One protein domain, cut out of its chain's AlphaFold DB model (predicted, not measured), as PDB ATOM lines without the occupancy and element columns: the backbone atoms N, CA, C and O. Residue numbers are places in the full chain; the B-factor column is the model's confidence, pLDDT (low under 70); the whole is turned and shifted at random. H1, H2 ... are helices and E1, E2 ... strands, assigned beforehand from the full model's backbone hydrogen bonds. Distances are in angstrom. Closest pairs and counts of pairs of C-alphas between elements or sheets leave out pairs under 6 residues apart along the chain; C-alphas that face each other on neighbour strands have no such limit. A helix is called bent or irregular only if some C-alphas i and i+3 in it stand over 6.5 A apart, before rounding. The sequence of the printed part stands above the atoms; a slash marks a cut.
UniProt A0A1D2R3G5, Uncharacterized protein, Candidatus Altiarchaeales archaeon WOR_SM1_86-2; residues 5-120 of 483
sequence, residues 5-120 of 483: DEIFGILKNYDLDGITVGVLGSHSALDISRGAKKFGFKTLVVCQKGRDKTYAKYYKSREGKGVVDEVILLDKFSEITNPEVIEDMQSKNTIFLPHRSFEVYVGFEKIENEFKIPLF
ATOM      1  N   ASP A   5      30.583 -27.104 -52.788       95.44
ATOM      2  CA  ASP A   5      30.645 -28.364 -53.536       95.44
ATOM      3  C   ASP A   5      31.867 -28.444 -54.463       95.44
ATOM      4  O   ASP A   5      32.416 -29.532 -54.660       95.44
ATOM      5  N   GLU A   6      32.346 -27.307 -54.982       97.00
ATOM      6  CA  GLU A   6      33.587 -27.253 -55.760       97.00
ATOM      7  C   GLU A   6      34.797 -27.561 -54.864       97.00
ATOM      8  O   GLU A   6      35.626 -28.407 -55.207       97.00
ATOM      9  N   ILE A   7      34.851 -26.966 -53.667       97.81
ATOM     10  CA  ILE A   7      35.891 -27.251 -52.666       97.81
ATOM     11  C   ILE A   7      35.831 -28.702 -52.186       97.81
ATOM     12  O   ILE A   7      36.866 -29.356 -52.049       97.81
ATOM     13  N   PHE A   8      34.636 -29.260 -51.997       97.50
ATOM     14  CA  PHE A   8      34.471 -30.671 -51.656       97.50
ATOM     15  C   PHE A   8      34.925 -31.596 -52.786       97.50
ATOM     16  O   PHE A   8      35.424 -32.687 -52.514       97.50
ATOM     17  N   GLY A   9      34.774 -31.177 -54.046       97.69
ATOM     18  CA  GLY A   9      35.339 -31.864 -55.205       97.69
ATOM     19  C   GLY A   9      36.866 -31.926 -55.161       97.69
ATOM     20  O   GLY A   9      37.433 -32.983 -55.419       97.69
ATOM     21  N   ILE A  10      37.520 -30.829 -54.767       97.38
ATOM     22  CA  ILE A  10      38.980 -30.757 -54.600       97.38
ATOM     23  C   ILE A  10      39.440 -31.649 -53.441       97.38
ATOM     24  O   ILE A  10      40.352 -32.455 -53.620       97.38
ATOM     25  N   LEU A  11      38.765 -31.571 -52.288       97.00
ATOM     26  CA  LEU A  11      39.085 -32.373 -51.101       97.00
ATOM     27  C   LEU A  11      39.035 -33.887 -51.344       97.00
ATOM     28  O   LEU A  11      39.774 -34.619 -50.700       97.00
ATOM     29  N   LYS A  12      38.200 -34.380 -52.270       96.75
ATOM     30  CA  LYS A  12      38.151 -35.818 -52.610       96.75
ATOM     31  C   LYS A  12      39.476 -36.357 -53.152       96.75
ATOM     32  O   LYS A  12      39.690 -37.562 -53.104       96.75
ATOM     33  N   ASN A  13      40.325 -35.482 -53.686       96.88
ATOM     34  CA  ASN A  13      41.636 -35.847 -54.216       96.88
ATOM     35  C   ASN A  13      42.757 -35.673 -53.182       96.88
ATOM     36  O   ASN A  13      43.911 -35.935 -53.511       96.88
ATOM     37  N   TYR A  14      42.445 -35.189 -51.973       98.12
ATOM     38  CA  TYR A  14      43.442 -34.977 -50.928       98.12
ATOM     39  C   TYR A  14      43.689 -36.267 -50.149       98.12
ATOM     40  O   TYR A  14      42.757 -36.984 -49.791       98.12
ATOM     41  N   ASP A  15      44.955 -36.508 -49.823       97.88
ATOM     42  CA  ASP A  15      45.337 -37.415 -48.744       97.88
ATOM     43  C   ASP A  15      45.162 -36.684 -47.403       97.88
ATOM     44  O   ASP A  15      45.932 -35.776 -47.071       97.88
ATOM     45  N   LEU A  16      44.114 -37.047 -46.653       96.19
ATOM     46  CA  LEU A  16      43.759 -36.383 -45.395       96.19
ATOM     47  C   LEU A  16      44.744 -36.689 -44.253       96.19
ATOM     48  O   LEU A  16      44.877 -35.870 -43.343       96.19
ATOM     49  N   ASP A  17      45.495 -37.792 -44.332       94.56
ATOM     50  CA  ASP A  17      46.578 -38.092 -43.382       94.56
ATOM     51  C   ASP A  17      47.820 -37.220 -43.654       94.56
ATOM     52  O   ASP A  17      48.662 -36.999 -42.778       94.56
ATOM     53  N   GLY A  18      47.924 -36.692 -44.877       96.50
ATOM     54  CA  GLY A  18      49.029 -35.882 -45.384       96.50
ATOM     55  C   GLY A  18      48.727 -34.387 -45.512       96.50
ATOM     56  O   GLY A  18      49.356 -33.732 -46.348       96.50
ATOM     57  N   ILE A  19      47.778 -33.842 -44.739       98.44
ATOM     58  CA  ILE A  19      47.388 -32.421 -44.813       98.44
ATOM     59  C   ILE A  19      48.563 -31.488 -44.504       98.44
ATOM     60  O   ILE A  19      49.287 -31.636 -43.512       98.44
ATOM     61  N   THR A  20      48.683 -30.449 -45.331       98.81
ATOM     62  CA  THR A  20      49.562 -29.302 -45.087       98.81
ATOM     63  C   THR A  20      48.730 -28.097 -44.655       98.81
ATOM     64  O   THR A  20      47.748 -27.744 -45.301       98.81
ATOM     65  N   VAL A  21      49.129 -27.419 -43.581       98.81
ATOM     66  CA  VAL A  21      48.513 -26.154 -43.162       98.81
ATOM     67  C   VAL A  21      49.208 -24.997 -43.876       98.81
ATOM     68  O   VAL A  21      50.386 -24.713 -43.634       98.81
ATOM     69  N   GLY A  22      48.467 -24.342 -44.769       98.75
ATOM     70  CA  GLY A  22      48.904 -23.194 -45.558       98.75
ATOM     71  C   GLY A  22      48.487 -21.863 -44.938       98.75
ATOM     72  O   GLY A  22      47.382 -21.727 -44.421       98.75
ATOM     73  N   VAL A  23      49.352 -20.851 -45.008       98.75
ATOM     74  CA  VAL A  23      49.025 -19.486 -44.568       98.75
ATOM     75  C   VAL A  23      49.852 -18.442 -45.321       98.75
ATOM     76  O   VAL A  23      50.969 -18.707 -45.768       98.75
ATOM     77  N   LEU A  24      49.326 -17.226 -45.470       98.44
ATOM     78  CA  LEU A  24      50.082 -16.102 -46.023       98.44
ATOM     79  C   LEU A  24      51.077 -15.566 -44.977       98.44
ATOM     80  O   LEU A  24      50.752 -15.444 -43.809       98.44
ATOM     81  N   GLY A  25      52.294 -15.199 -45.373       98.19
ATOM     82  CA  GLY A  25      53.376 -14.773 -44.478       98.19
ATOM     83  C   GLY A  25      53.174 -13.386 -43.862       98.19
ATOM     84  O   GLY A  25      53.922 -12.450 -44.153       98.19
ATOM     85  N   SER A  26      52.184 -13.224 -42.984       96.62
ATOM     86  CA  SER A  26      51.903 -11.990 -42.242       96.62
ATOM     87  C   SER A  26      51.008 -12.258 -41.018       96.62
ATOM     88  O   SER A  26      50.631 -13.397 -40.769       96.62
ATOM     89  N   HIS A  27      50.662 -11.203 -40.271       95.19
ATOM     90  CA  HIS A  27      49.606 -11.175 -39.250       95.19
ATOM     91  C   HIS A  27      49.744 -12.225 -38.128       95.19
ATOM     92  O   HIS A  27      50.317 -11.923 -37.088       95.19
ATOM     93  N   SER A  28      49.265 -13.449 -38.346       96.38
ATOM     94  CA  SER A  28      49.224 -14.550 -37.371       96.38
ATOM     95  C   SER A  28      49.885 -15.841 -37.879       96.38
ATOM     96  O   SER A  28      49.790 -16.881 -37.230       96.38
ATOM     97  N   ALA A  29      50.609 -15.790 -39.005       97.81
ATOM     98  CA  ALA A  29      51.219 -16.958 -39.641       97.81
ATOM     99  C   ALA A  29      52.115 -17.789 -38.710       97.81
ATOM    100  O   ALA A  29      52.051 -19.010 -38.738       97.81
ATOM    101  N   LEU A  30      52.922 -17.156 -37.848       97.69
ATOM    102  CA  LEU A  30      53.784 -17.896 -36.916       97.69
ATOM    103  C   LEU A  30      52.990 -18.666 -35.854       97.69
ATOM    104  O   LEU A  30      53.401 -19.767 -35.493       97.69
ATOM    105  N   ASP A  31      51.884 -18.103 -35.359       97.38
ATOM    106  CA  ASP A  31      51.021 -18.783 -34.389       97.38
ATOM    107  C   ASP A  31      50.321 -19.981 -35.034       97.38
ATOM    108  O   ASP A  31      50.393 -21.101 -34.529       97.38
ATOM    109  N   ILE A  32      49.749 -19.754 -36.219       98.12
ATOM    110  CA  ILE A  32      49.134 -20.787 -37.052       98.12
ATOM    111  C   ILE A  32      50.120 -21.929 -37.327       98.12
ATOM    112  O   ILE A  32      49.818 -23.088 -37.046       98.12
ATOM    113  N   SER A  33      51.319 -21.618 -37.828       98.38
ATOM    114  CA  SER A  33      52.314 -22.642 -38.155       98.38
ATOM    115  C   SER A  33      52.827 -23.370 -36.908       98.38
ATOM    116  O   SER A  33      53.029 -24.582 -36.945       98.38
ATOM    117  N   ARG A  34      52.996 -22.672 -35.774       97.38
ATOM    118  CA  ARG A  34      53.359 -23.305 -34.494       97.38
ATOM    119  C   ARG A  34      52.296 -24.312 -34.057       97.38
ATOM    120  O   ARG A  34      52.654 -25.429 -33.689       97.38
ATOM    121  N   GLY A  35      51.025 -23.917 -34.102       97.19
ATOM    122  CA  GLY A  35      49.901 -24.777 -33.750       97.19
ATOM    123  C   GLY A  35      49.810 -26.003 -34.647       97.19
ATOM    124  O   GLY A  35      49.855 -27.125 -34.153       97.19
ATOM    125  N   ALA A  36      49.811 -25.804 -35.965       98.19
ATOM    126  CA  ALA A  36      49.815 -26.885 -36.948       98.19
ATOM    127  C   ALA A  36      50.935 -27.906 -36.687       98.19
ATOM    128  O   ALA A  36      50.686 -29.109 -36.581       98.19
ATOM    129  N   LYS A  37      52.161 -27.419 -36.473       97.12
ATOM    130  CA  LYS A  37      53.318 -28.276 -36.213       97.12
ATOM    131  C   LYS A  37      53.209 -29.058 -34.904       97.12
ATOM    132  O   LYS A  37      53.615 -30.218 -34.864       97.12
ATOM    133  N   LYS A  38      52.643 -28.463 -33.844       96.75
ATOM    134  CA  LYS A  38      52.391 -29.149 -32.559       96.75
ATOM    135  C   LYS A  38      51.486 -30.372 -32.737       96.75
ATOM    136  O   LYS A  38      51.683 -31.367 -32.050       96.75
ATOM    137  N   PHE A  39      50.545 -30.313 -33.679       96.94
ATOM    138  CA  PHE A  39      49.601 -31.395 -33.976       96.94
ATOM    139  C   PHE A  39      50.038 -32.317 -35.127       96.94
ATOM    140  O   PHE A  39      49.279 -33.201 -35.527       96.94
ATOM    141  N   GLY A  40      51.279 -32.168 -35.604       96.81
ATOM    142  CA  GLY A  40      51.904 -33.066 -36.578       96.81
ATOM    143  C   GLY A  40      51.683 -32.696 -38.045       96.81
ATOM    144  O   GLY A  40      52.163 -33.418 -38.915       96.81
ATOM    145  N   PHE A  41      51.013 -31.579 -38.340       98.44
ATOM    146  CA  PHE A  41      50.828 -31.124 -39.716       98.44
ATOM    147  C   PHE A  41      52.119 -30.539 -40.292       98.44
ATOM    148  O   PHE A  41      52.891 -29.874 -39.590       98.44
ATOM    149  N   LYS A  42      52.313 -30.715 -41.604       98.38
ATOM    150  CA  LYS A  42      53.291 -29.924 -42.359       98.38
ATOM    151  C   LYS A  42      52.811 -28.481 -42.467       98.38
ATOM    152  O   LYS A  42      51.613 -28.213 -42.498       98.38
ATOM    153  N   THR A  43      53.749 -27.547 -42.556       98.81
ATOM    154  CA  THR A  43      53.454 -26.109 -42.614       98.81
ATOM    155  C   THR A  43      54.004 -25.468 -43.881       98.81
ATOM    156  O   THR A  43      55.181 -25.619 -44.212       98.81
ATOM    157  N   LEU A  44      53.165 -24.689 -44.564       98.88
ATOM    158  CA  LEU A  44      53.526 -23.955 -45.773       98.88
ATOM    159  C   LEU A  44      53.183 -22.476 -45.607       98.88
ATOM    160  O   LEU A  44      52.048 -22.119 -45.298       98.88
ATOM    161  N   VAL A  45      54.166 -21.600 -45.829       98.88
ATOM    162  CA  VAL A  45      53.961 -20.148 -45.754       98.88
ATOM    163  C   VAL A  45      54.197 -19.493 -47.110       98.88
ATOM    164  O   VAL A  45      55.309 -19.519 -47.640       98.88
ATOM    165  N   VAL A  46      53.174 -18.834 -47.652       98.81
ATOM    166  CA  VAL A  46      53.293 -18.053 -48.890       98.81
ATOM    167  C   VAL A  46      53.842 -16.670 -48.562       98.81
ATOM    168  O   VAL A  46      53.204 -15.893 -47.860       98.81
ATOM    169  N   CYS A  47      55.030 -16.342 -49.057       98.56
ATOM    170  CA  CYS A  47      55.744 -15.097 -48.788       98.56
ATOM    171  C   CYS A  47      55.825 -14.206 -50.031       98.56
ATOM    172  O   CYS A  47      55.832 -14.686 -51.158       98.56
ATOM    173  N   GLN A  48      55.990 -12.900 -49.812       98.06
ATOM    174  CA  GLN A  48      56.347 -11.943 -50.858       98.06
ATOM    175  C   GLN A  48      57.833 -11.584 -50.750       98.06
ATOM    176  O   GLN A  48      58.336 -11.394 -49.636       98.06
ATOM    177  N   LYS A  49      58.528 -11.435 -51.886       97.56
ATOM    178  CA  LYS A  49      59.931 -10.986 -51.928       97.56
ATOM    179  C   LYS A  49      60.137  -9.714 -51.098       97.56
ATOM    180  O   LYS A  49      59.393  -8.741 -51.211       97.56
ATOM    181  N   GLY A  50      61.146  -9.744 -50.226       96.69
ATOM    182  CA  GLY A  50      61.471  -8.650 -49.306       96.69
ATOM    183  C   GLY A  50      60.740  -8.720 -47.960       96.69
ATOM    184  O   GLY A  50      61.113  -8.003 -47.033       96.69
ATOM    185  N   ARG A  51      59.749  -9.610 -47.816       96.06
ATOM    186  CA  ARG A  51      58.978  -9.854 -46.581       96.06
ATOM    187  C   ARG A  51      59.073 -11.313 -46.110       96.06
ATOM    188  O   ARG A  51      58.332 -11.736 -45.230       96.06
ATOM    189  N   ASP A  52      59.998 -12.076 -46.680       97.88
ATOM    190  CA  ASP A  52      60.130 -13.527 -46.539       97.88
ATOM    191  C   ASP A  52      61.084 -13.960 -45.414       97.88
ATOM    192  O   ASP A  52      60.884 -15.015 -44.818       97.88
ATOM    193  N   LYS A  53      62.091 -13.143 -45.068       98.06
ATOM    194  CA  LYS A  53      63.185 -13.523 -44.145       98.06
ATOM    195  C   LYS A  53      62.706 -14.098 -42.809       98.06
ATOM    196  O   LYS A  53      63.332 -15.024 -42.291       98.06
ATOM    197  N   THR A  54      61.618 -13.567 -42.250       97.94
ATOM    198  CA  THR A  54      60.996 -14.086 -41.020       97.94
ATOM    199  C   THR A  54      60.722 -15.586 -41.144       97.94
ATOM    200  O   THR A  54      61.179 -16.365 -40.310       97.94
ATOM    201  N   TYR A  55      60.072 -16.000 -42.228       98.50
ATOM    202  CA  TYR A  55      59.604 -17.369 -42.447       98.50
ATOM    203  C   TYR A  55      60.661 -18.242 -43.127       98.50
ATOM    204  O   TYR A  55      60.918 -19.357 -42.688       98.50
ATOM    205  N   ALA A  56      61.333 -17.717 -44.154       97.94
ATOM    206  CA  ALA A  56      62.301 -18.452 -44.963       97.94
ATOM    207  C   ALA A  56      63.658 -18.662 -44.271       97.94
ATOM    208  O   ALA A  56      64.409 -19.551 -44.664       97.94
ATOM    209  N   LYS A  57      63.982 -17.873 -43.232       97.25
ATOM    210  CA  LYS A  57      65.264 -17.959 -42.516       97.25
ATOM    211  C   LYS A  57      65.108 -18.143 -41.011       97.25
ATOM    212  O   LYS A  57      65.621 -19.115 -40.463       97.25
ATOM    213  N   TYR A  58      64.464 -17.204 -40.318       98.00
ATOM    214  CA  TYR A  58      64.496 -17.190 -38.850       98.00
ATOM    215  C   TYR A  58      63.664 -18.326 -38.247       98.00
ATOM    216  O   TYR A  58      64.185 -19.102 -37.439       98.00
ATOM    217  N   TYR A  59      62.423 -18.472 -38.714       98.25
ATOM    218  CA  TYR A  59      61.467 -19.480 -38.246       98.25
ATOM    219  C   TYR A  59      61.346 -20.702 -39.164       98.25
ATOM    220  O   TYR A  59      60.524 -21.580 -38.894       98.25
ATOM    221  N   LYS A  60      62.200 -20.801 -40.190       98.31
ATOM    222  CA  LYS A  60      62.321 -21.988 -41.037       98.31
ATOM    223  C   LYS A  60      62.712 -23.202 -40.199       98.31
ATOM    224  O   LYS A  60      63.657 -23.134 -39.403       98.31
ATOM    225  N   SER A  61      61.993 -24.293 -40.411       98.00
ATOM    226  CA  SER A  61      62.235 -25.586 -39.791       98.00
ATOM    227  C   SER A  61      63.618 -26.128 -40.141       98.00
ATOM    228  O   SER A  61      64.008 -26.163 -41.306       98.00
ATOM    229  N   ARG A  62      64.362 -26.531 -39.114       95.38
ATOM    230  CA  ARG A  62      65.707 -27.129 -39.178       95.38
ATOM    231  C   ARG A  62      66.010 -27.788 -37.839       95.38
ATOM    232  O   ARG A  62      65.529 -27.273 -36.844       95.38
ATOM    233  N   GLU A  63      66.802 -28.857 -37.790       91.56
ATOM    234  CA  GLU A  63      67.416 -29.435 -36.567       91.56
ATOM    235  C   GLU A  63      66.697 -29.113 -35.226       91.56
ATOM    236  O   GLU A  63      67.229 -28.417 -34.358       91.56
ATOM    237  N   GLY A  64      65.443 -29.562 -35.077       89.19
ATOM    238  CA  GLY A  64      64.642 -29.400 -33.849       89.19
ATOM    239  C   GLY A  64      64.111 -27.987 -33.535       89.19
ATOM    240  O   GLY A  64      63.595 -27.759 -32.444       89.19
ATOM    241  N   LYS A  65      64.227 -27.023 -34.452       95.19
ATOM    242  CA  LYS A  65      63.776 -25.627 -34.314       95.19
ATOM    243  C   LYS A  65      62.968 -25.178 -35.528       95.19
ATOM    244  O   LYS A  65      63.131 -25.696 -36.628       95.19
ATOM    245  N   GLY A  66      62.170 -24.130 -35.339       97.44
ATOM    246  CA  GLY A  66      61.395 -23.509 -36.409       97.44
ATOM    247  C   GLY A  66      60.049 -24.188 -36.649       97.44
ATOM    248  O   GLY A  66      59.846 -25.367 -36.349       97.44
ATOM    249  N   VAL A  67      59.123 -23.393 -37.166       98.00
ATOM    250  CA  VAL A  67      57.713 -23.758 -37.337       98.00
ATOM    251  C   VAL A  67      57.265 -23.701 -38.791       98.00
ATOM    252  O   VAL A  67      56.109 -23.977 -39.039       98.00
ATOM    253  N   VAL A  68      58.146 -23.341 -39.731       98.62
ATOM    254  CA  VAL A  68      57.823 -23.206 -41.160       98.62
ATOM    255  C   VAL A  68      58.598 -24.233 -41.981       98.62
ATOM    256  O   VAL A  68      59.806 -24.083 -42.184       98.62
ATOM    257  N   ASP A  69      57.922 -25.265 -42.476       98.62
ATOM    258  CA  ASP A  69      58.549 -26.368 -43.213       98.62
ATOM    259  C   ASP A  69      58.781 -26.017 -44.682       98.62
ATOM    260  O   ASP A  69      59.854 -26.292 -45.220       98.62
ATOM    261  N   GLU A  70      57.853 -25.293 -45.308       98.56
ATOM    262  CA  GLU A  70      57.886 -24.916 -46.723       98.56
ATOM    263  C   GLU A  70      57.548 -23.434 -46.929       98.56
ATOM    264  O   GLU A  70      56.839 -22.819 -46.133       98.56
ATOM    265  N   VAL A  71      58.135 -22.829 -47.966       98.75
ATOM    266  CA  VAL A  71      57.872 -21.433 -48.340       98.75
ATOM    267  C   VAL A  71      57.669 -21.356 -49.844       98.75
ATOM    268  O   VAL A  71      58.565 -21.743 -50.591       98.75
ATOM    269  N   ILE A  72      56.539 -20.794 -50.265       98.75
ATOM    270  CA  ILE A  72      56.323 -20.344 -51.645       98.75
ATOM    271  C   ILE A  72      56.677 -18.860 -51.686       98.75
ATOM    272  O   ILE A  72      56.136 -18.081 -50.904       98.75
ATOM    273  N   LEU A  73      57.602 -18.456 -52.556       98.56
ATOM    274  CA  LEU A  73      58.044 -17.064 -52.668       98.56
ATOM    275  C   LEU A  73      57.493 -16.423 -53.945       98.56
ATOM    276  O   LEU A  73      57.890 -16.802 -55.041       98.56
ATOM    277  N   LEU A  74      56.632 -15.419 -53.783       98.62
ATOM    278  CA  LEU A  74      55.980 -14.679 -54.865       98.62
ATOM    279  C   LEU A  74      56.573 -13.273 -55.023       98.62
ATOM    280  O   LEU A  74      57.117 -12.706 -54.068       98.62
ATOM    281  N   ASP A  75      56.439 -12.681 -56.210       98.06
ATOM    282  CA  ASP A  75      56.776 -11.269 -56.427       98.06
ATOM    283  C   ASP A  75      55.741 -10.360 -55.757       98.06
ATOM    284  O   ASP A  75      56.101  -9.372 -55.106       98.06
ATOM    285  N   LYS A  76      54.462 -10.741 -55.836       97.69
ATOM    286  CA  LYS A  76      53.353 -10.095 -55.123       97.69
ATOM    287  C   LYS A  76      52.435 -11.124 -54.483       97.69
ATOM    288  O   LYS A  76      52.101 -12.132 -55.089       97.69
ATOM    289  N   PHE A  77      51.929 -10.834 -53.287       97.94
ATOM    290  CA  PHE A  77      50.953 -11.705 -52.617       97.94
ATOM    291  C   PHE A  77      49.698 -11.998 -53.455       97.94
ATOM    292  O   PHE A  77      49.152 -13.091 -53.367       97.94
ATOM    293  N   SER A  78      49.271 -11.062 -54.306       96.81
ATOM    294  CA  SER A  78      48.128 -11.235 -55.209       96.81
ATOM    295  C   SER A  78      48.319 -12.319 -56.281       96.81
ATOM    296  O   SER A  78      47.354 -12.658 -56.958       96.81
ATOM    297  N   GLU A  79      49.539 -12.827 -56.479       98.38
ATOM    298  CA  GLU A  79      49.869 -13.919 -57.417       98.38
ATOM    299  C   GLU A  79      49.582 -15.304 -56.819       98.38
ATOM    300  O   GLU A  79      49.755 -16.318 -57.484       98.38
ATOM    301  N   ILE A  80      49.104 -15.375 -55.572       98.56
ATOM    302  CA  ILE A  80      48.753 -16.645 -54.923       98.56
ATOM    303  C   ILE A  80      47.623 -17.400 -55.650       98.56
ATOM    304  O   ILE A  80      47.479 -18.605 -55.468       98.56
ATOM    305  N   THR A  81      46.823 -16.707 -56.471       98.38
ATOM    306  CA  THR A  81      45.774 -17.317 -57.305       98.38
ATOM    307  C   THR A  81      46.271 -17.811 -58.659       98.38
ATOM    308  O   THR A  81      45.476 -18.343 -59.431       98.38
ATOM    309  N   ASN A  82      47.561 -17.656 -58.970       98.56
ATOM    310  CA  ASN A  82      48.095 -18.166 -60.222       98.56
ATOM    311  C   ASN A  82      47.957 -19.703 -60.289       98.56
ATOM    312  O   ASN A  82      48.187 -20.370 -59.273       98.56
ATOM    313  N   PRO A  83      47.632 -20.278 -61.466       98.50
ATOM    314  CA  PRO A  83      47.386 -21.713 -61.612       98.50
ATOM    315  C   PRO A  83      48.501 -22.597 -61.048       98.50
ATOM    316  O   PRO A  83      48.219 -23.520 -60.294       98.50
ATOM    317  N   GLU A  84      49.764 -22.265 -61.315       98.38
ATOM    318  CA  GLU A  84      50.922 -23.022 -60.839       98.38
ATOM    319  C   GLU A  84      51.051 -23.022 -59.310       98.38
ATOM    320  O   GLU A  84      51.468 -24.015 -58.720       98.38
ATOM    321  N   VAL A  85      50.657 -21.930 -58.649       98.69
ATOM    322  CA  VAL A  85      50.698 -21.805 -57.184       98.69
ATOM    323  C   VAL A  85      49.550 -22.598 -56.557       98.69
ATOM    324  O   VAL A  85      49.742 -23.276 -55.546       98.69
ATOM    325  N   ILE A  86      48.366 -22.557 -57.175       98.69
ATOM    326  CA  ILE A  86      47.205 -23.355 -56.768       98.69
ATOM    327  C   ILE A  86      47.501 -24.852 -56.915       98.69
ATOM    328  O   ILE A  86      47.304 -25.597 -55.959       98.69
ATOM    329  N   GLU A  87      48.021 -25.291 -58.063       98.50
ATOM    330  CA  GLU A  87      48.419 -26.684 -58.309       98.50
ATOM    331  C   GLU A  87      49.481 -27.154 -57.301       98.50
ATOM    332  O   GLU A  87      49.361 -28.234 -56.713       98.50
ATOM    333  N   ASP A  88      50.484 -26.315 -57.027       98.69
ATOM    334  CA  ASP A  88      51.536 -26.607 -56.056       98.69
ATOM    335  C   ASP A  88      50.986 -26.791 -54.628       98.69
ATOM    336  O   ASP A  88      51.412 -27.704 -53.917       98.69
ATOM    337  N   MET A  89      50.005 -25.985 -54.208       98.75
ATOM    338  CA  MET A  89      49.339 -26.140 -52.907       98.75
ATOM    339  C   MET A  89      48.377 -27.336 -52.868       98.75
ATOM    340  O   MET A  89      48.362 -28.065 -51.871       98.75
ATOM    341  N   GLN A  90      47.599 -27.580 -53.929       98.62
ATOM    342  CA  GLN A  90      46.692 -28.732 -53.995       98.62
ATOM    343  C   GLN A  90      47.454 -30.058 -53.959       98.62
ATOM    344  O   GLN A  90      47.057 -30.957 -53.225       98.62
ATOM    345  N   SER A  91      48.587 -30.161 -54.665       98.44
ATOM    346  CA  SER A  91      49.440 -31.361 -54.638       98.44
ATOM    347  C   SER A  91      50.037 -31.671 -53.256       98.44
ATOM    348  O   SER A  91      50.489 -32.789 -53.015       98.44
ATOM    349  N   LYS A  92      50.016 -30.698 -52.334       98.56
ATOM    350  CA  LYS A  92      50.445 -30.837 -50.933       98.56
ATOM    351  C   LYS A  92      49.284 -31.030 -49.954       98.56
ATOM    352  O   LYS A  92      49.502 -30.934 -48.747       98.56
ATOM    353  N   ASN A  93      48.066 -31.263 -50.448       98.62
ATOM    354  CA  ASN A  93      46.853 -31.382 -49.632       98.62
ATOM    355  C   ASN A  93      46.654 -30.153 -48.723       98.62
ATOM    356  O   ASN A  93      46.398 -30.278 -47.522       98.62
ATOM    357  N   THR A  94      46.882 -28.951 -49.263       98.81
ATOM    358  CA  THR A  94      46.919 -27.733 -48.445       98.81
ATOM    359  C   THR A  94      45.519 -27.304 -48.012       98.81
ATOM    360  O   THR A  94      44.686 -26.986 -48.855       98.81
ATOM    361  N   ILE A  95      45.288 -27.194 -46.703       98.81
ATOM    362  CA  ILE A  95      44.175 -26.415 -46.143       98.81
ATOM    363  C   ILE A  95      44.724 -25.051 -45.748       98.81
ATOM    364  O   ILE A  95      45.685 -24.955 -44.981       98.81
ATOM    365  N   PHE A  96      44.138 -23.991 -46.293       98.81
ATOM    366  CA  PHE A  96      44.659 -22.639 -46.147       98.81
ATOM    367  C   PHE A  96      43.878 -21.846 -45.095       98.81
ATOM    368  O   PHE A  96      42.652 -21.886 -45.052       98.81
ATOM    369  N   LEU A  97      44.587 -21.129 -44.224       98.44
ATOM    370  CA  LEU A  97      43.996 -20.416 -43.089       98.44
ATOM    371  C   LEU A  97      43.962 -18.908 -43.379       98.44
ATOM    372  O   LEU A  97      45.024 -18.284 -43.496       98.44
ATOM    373  N   PRO A  98      42.768 -18.298 -43.493       97.56
ATOM    374  CA  PRO A  98      42.639 -16.880 -43.782       97.56
ATOM    375  C   PRO A  98      42.907 -16.019 -42.539       97.56
ATOM    376  O   PRO A  98      42.586 -16.368 -41.402       97.56
ATOM    377  N   HIS A  99      43.480 -14.843 -42.777       97.06
ATOM    378  CA  HIS A  99      43.642 -13.775 -41.794       97.06
ATOM    379  C   HIS A  99      43.650 -12.413 -42.506       97.06
ATOM    380  O   HIS A  99      43.836 -12.367 -43.723       97.06
ATOM    381  N   ARG A 100      43.620 -11.287 -41.779       94.81
ATOM    382  CA  ARG A 100      43.447  -9.954 -42.394       94.81
ATOM    383  C   ARG A 100      44.388  -9.631 -43.558       94.81
ATOM    384  O   ARG A 100      43.969  -9.102 -44.579       94.81
ATOM    385  N   SER A 101      45.677  -9.955 -43.439       95.31
ATOM    386  CA  SER A 101      46.638  -9.674 -44.518       95.31
ATOM    387  C   SER A 101      46.365 -10.464 -45.805       95.31
ATOM    388  O   SER A 101      46.757 -10.014 -46.874       95.31
ATOM    389  N   PHE A 102      45.722 -11.633 -45.722       97.62
ATOM    390  CA  PHE A 102      45.324 -12.408 -46.897       97.62
ATOM    391  C   PHE A 102      44.222 -11.659 -47.653       97.62
ATOM    392  O   PHE A 102      44.399 -11.372 -48.831       97.62
ATOM    393  N   GLU A 103      43.175 -11.213 -46.952       95.50
ATOM    394  CA  GLU A 103      42.101 -10.384 -47.521       95.50
ATOM    395  C   GLU A 103      42.639  -9.116 -48.191       95.50
ATOM    396  O   GLU A 103      42.346  -8.853 -49.355       95.50
ATOM    397  N   VAL A 104      43.481  -8.359 -47.480       92.12
ATOM    398  CA  VAL A 104      43.974  -7.056 -47.950       92.12
ATOM    399  C   VAL A 104      44.934  -7.184 -49.131       92.12
ATOM    400  O   VAL A 104      44.868  -6.385 -50.061       92.12
ATOM    401  N   TYR A 105      45.863  -8.147 -49.104       96.06
ATOM    402  CA  TYR A 105      46.891  -8.243 -50.147       96.06
ATOM    403  C   TYR A 105      46.472  -9.068 -51.364       96.06
ATOM    404  O   TYR A 105      47.053  -8.880 -52.434       96.06
ATOM    405  N   VAL A 106      45.506  -9.978 -51.215       97.00
ATOM    406  CA  VAL A 106      45.000 -10.802 -52.322       97.00
ATOM    407  C   VAL A 106      43.748 -10.177 -52.937       97.00
ATOM    408  O   VAL A 106      43.639 -10.135 -54.160       97.00
ATOM    409  N   GLY A 107      42.860  -9.619 -52.112       95.56
ATOM    410  CA  GLY A 107      41.601  -9.010 -52.531       95.56
ATOM    411  C   GLY A 107      40.444 -10.010 -52.594       95.56
ATOM    412  O   GLY A 107      40.610 -11.157 -53.009       95.56
ATOM    413  N   PHE A 108      39.250  -9.557 -52.205       95.50
ATOM    414  CA  PHE A 108      38.070 -10.416 -52.063       95.50
ATOM    415  C   PHE A 108      37.647 -11.101 -53.364       95.50
ATOM    416  O   PHE A 108      37.364 -12.290 -53.337       95.50
ATOM    417  N   GLU A 109      37.693 -10.411 -54.511       96.00
ATOM    418  CA  GLU A 109      37.315 -11.012 -55.804       96.00
ATOM    419  C   GLU A 109      38.140 -12.259 -56.131       96.00
ATOM    420  O   GLU A 109      37.603 -13.281 -56.557       96.00
ATOM    421  N   LYS A 110      39.445 -12.195 -55.863       97.56
ATOM    422  CA  LYS A 110      40.366 -13.311 -56.056       97.56
ATOM    423  C   LYS A 110      40.108 -14.436 -55.059       97.56
ATOM    424  O   LYS A 110      40.072 -15.603 -55.436       97.56
ATOM    425  N   ILE A 111      39.907 -14.097 -53.787       97.75
ATOM    426  CA  ILE A 111      39.638 -15.079 -52.728       97.75
ATOM    427  C   ILE A 111      38.326 -15.821 -52.991       97.75
ATOM    428  O   ILE A 111      38.257 -17.040 -52.856       97.75
ATOM    429  N   GLU A 112      37.288 -15.095 -53.384       96.56
ATOM    430  CA  GLU A 112      35.945 -15.632 -53.557       96.56
ATOM    431  C   GLU A 112      35.759 -16.368 -54.878       96.56
ATOM    432  O   GLU A 112      34.903 -17.243 -54.927       96.56
ATOM    433  N   ASN A 113      36.513 -16.042 -55.935       97.06
ATOM    434  CA  ASN A 113      36.258 -16.588 -57.274       97.06
ATOM    435  C   ASN A 113      37.444 -17.344 -57.904       97.06
ATOM    436  O   ASN A 113      37.224 -18.151 -58.804       97.06
ATOM    437  N   GLU A 114      38.685 -17.127 -57.452       97.88
ATOM    438  CA  GLU A 114      39.889 -17.715 -58.072       97.88
ATOM    439  C   GLU A 114      40.672 -18.651 -57.135       97.88
ATOM    440  O   GLU A 114      41.327 -19.585 -57.597       97.88
ATOM    441  N   PHE A 115      40.628 -18.429 -55.817       98.31
ATOM    442  CA  PHE A 115      41.447 -19.159 -54.845       98.31
ATOM    443  C   PHE A 115      40.879 -20.548 -54.516       98.31
ATOM    444  O   PHE A 115      40.327 -20.780 -53.438       98.31
ATOM    445  N   LYS A 116      41.016 -21.485 -55.459       97.88
ATOM    446  CA  LYS A 116      40.510 -22.869 -55.387       97.88
ATOM    447  C   LYS A 116      41.348 -23.771 -54.472       97.88
ATOM    448  O   LYS A 116      41.841 -24.814 -54.884       97.88
ATOM    449  N   ILE A 117      41.531 -23.356 -53.226       98.62
ATOM    450  CA  ILE A 117      42.135 -24.135 -52.139       98.62
ATOM    451  C   ILE A 117      41.106 -24.203 -51.008       98.62
ATOM    452  O   ILE A 117      40.477 -23.170 -50.751       98.62
ATOM    453  N   PRO A 118      40.920 -25.354 -50.331       98.56
ATOM    454  CA  PRO A 118      40.064 -25.429 -49.152       98.56
ATOM    455  C   PRO A 118      40.487 -24.394 -48.104       98.56
ATOM    456  O   PRO A 118      41.616 -24.438 -47.605       98.56
ATOM    457  N   LEU A 119      39.602 -23.448 -47.787       98.25
ATOM    458  CA  LEU A 119      39.834 -22.466 -46.733       98.25
ATOM    459  C   LEU A 119      39.255 -22.989 -45.428       98.25
ATOM    460  O   LEU A 119      38.070 -23.290 -45.375       98.25
ATOM    461  N   PHE A 120      40.059 -23.050 -44.368       98.56
ATOM    462  CA  PHE A 120      39.521 -23.262 -43.026       98.56
ATOM    463  C   PHE A 120      38.700 -22.036 -42.609       98.56
ATOM    464  O   PHE A 120      39.211 -20.914 -42.637       98.56
TER     465      PHE A 120
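AT A GLANCE: This is residues 5 to 120 of the 483 residues of an uncharacterized protein of Candidatus Altiarchaeales archaeon WOR_SM1_86-2 (UniProt A0A1D2R3G5). A strongly twisted sheet of four parallel strands makes the core, with helices over both faces: H2 and H3 over one, H4 and H5 over the other. H6 only grazes the sheet, while H1 and H7 lie farther out, and Glu 63 in the long link from H3 to E3 is at the far end from H1. The 116 printed residues hold seven named helices and four named strands, in the order H1 E1 H2 E2 H3 E3 H4 H5 E4 H6 H7, and the sheet's order is E3 E2 E1 E4. The class is mixed, helices and strands; the whole is compact, with a radius of gyration of the C-alphas of 13.3 A and spans of 39 by 32 by 22 A.

IN THESE COORDINATES: Find C-alpha 5 at (30.645, -28.364, -53.536), where H1 begins, residues 5 to 11, 9.7 A long. Then come E1, residues 20 to 24, 13.2 A, and H2, residues 29 to 38, 14.1 A. Look at C-alpha 42 at (53.291, -29.924, -42.359) for E2, residues 42 to 48, 20.1 A. Read on through H3, residues 53 to 58; E3, residues 70 to 74, 13.2 A; H4, residues 77 to 81; H5, residues 83 to 90, 10.4 A; E4, residues 94 to 97; and H6, residues 100 to 106. H7, residues 108 to 113, ends at C-alpha 113 at (36.258, -16.588, -57.274). H4 is irregular, but only just: C-alphas 78 and 81 are 6.9 A apart.

HOW THE PARTS SIT: Start at the sheet, where these backbone pairs of neighbour strands are within hydrogen-bond range: N 22 and O 95 of E1 and E4 at 2.9 A, N 21 and O 42 of E1 and E2 at 2.8 A, and N 47 and O 72 of E2 and E3 at 2.8 A. E1, H2, E2 and E2, H3, E3 are strand-helix-strand units, two parallel neighbours with a helix between; E3, H4 H5, E4 is a split one, with E2 and E1 between its strands; each crossover is right-handed. H2 is over E1, at a height over the sheet of 8.4 A; the closest C-alphas of the two are those of Val 23 and Ala 29, 6.0 A. H3 stands up from the sheet on the same face. On the opposite face, H4 is over E2 at a height of 8.1 A. H5, on the same face as H4, has a height of 9.0 A. H6 touches H4, closest at the C-alphas of Ser 78 and Val 106, 4.3 A. H7 is close to H4 but not clearly touching, closest at the C-alphas of Thr 81 and Lys 110, 6.8 A; so is H1 to H5, at those of Ile 10 and Gln 90, 8.0 A. Every O i to N i+4 pair is within hydrogen-bond range in H1, H2, H3, H5, H6 and H7; H4 has 0 of 1, and 1 of 2 O i to N i+3 pairs.

THE WHOLE: The two C-alphas farthest apart are those of Asp 5 and Glu 63, 40.5 A. The printed part has no cut, and the link from H3 to E3, 11 residues, is long. Mean pLDDT of the printed part is 97.5, and no printed residue is under 70.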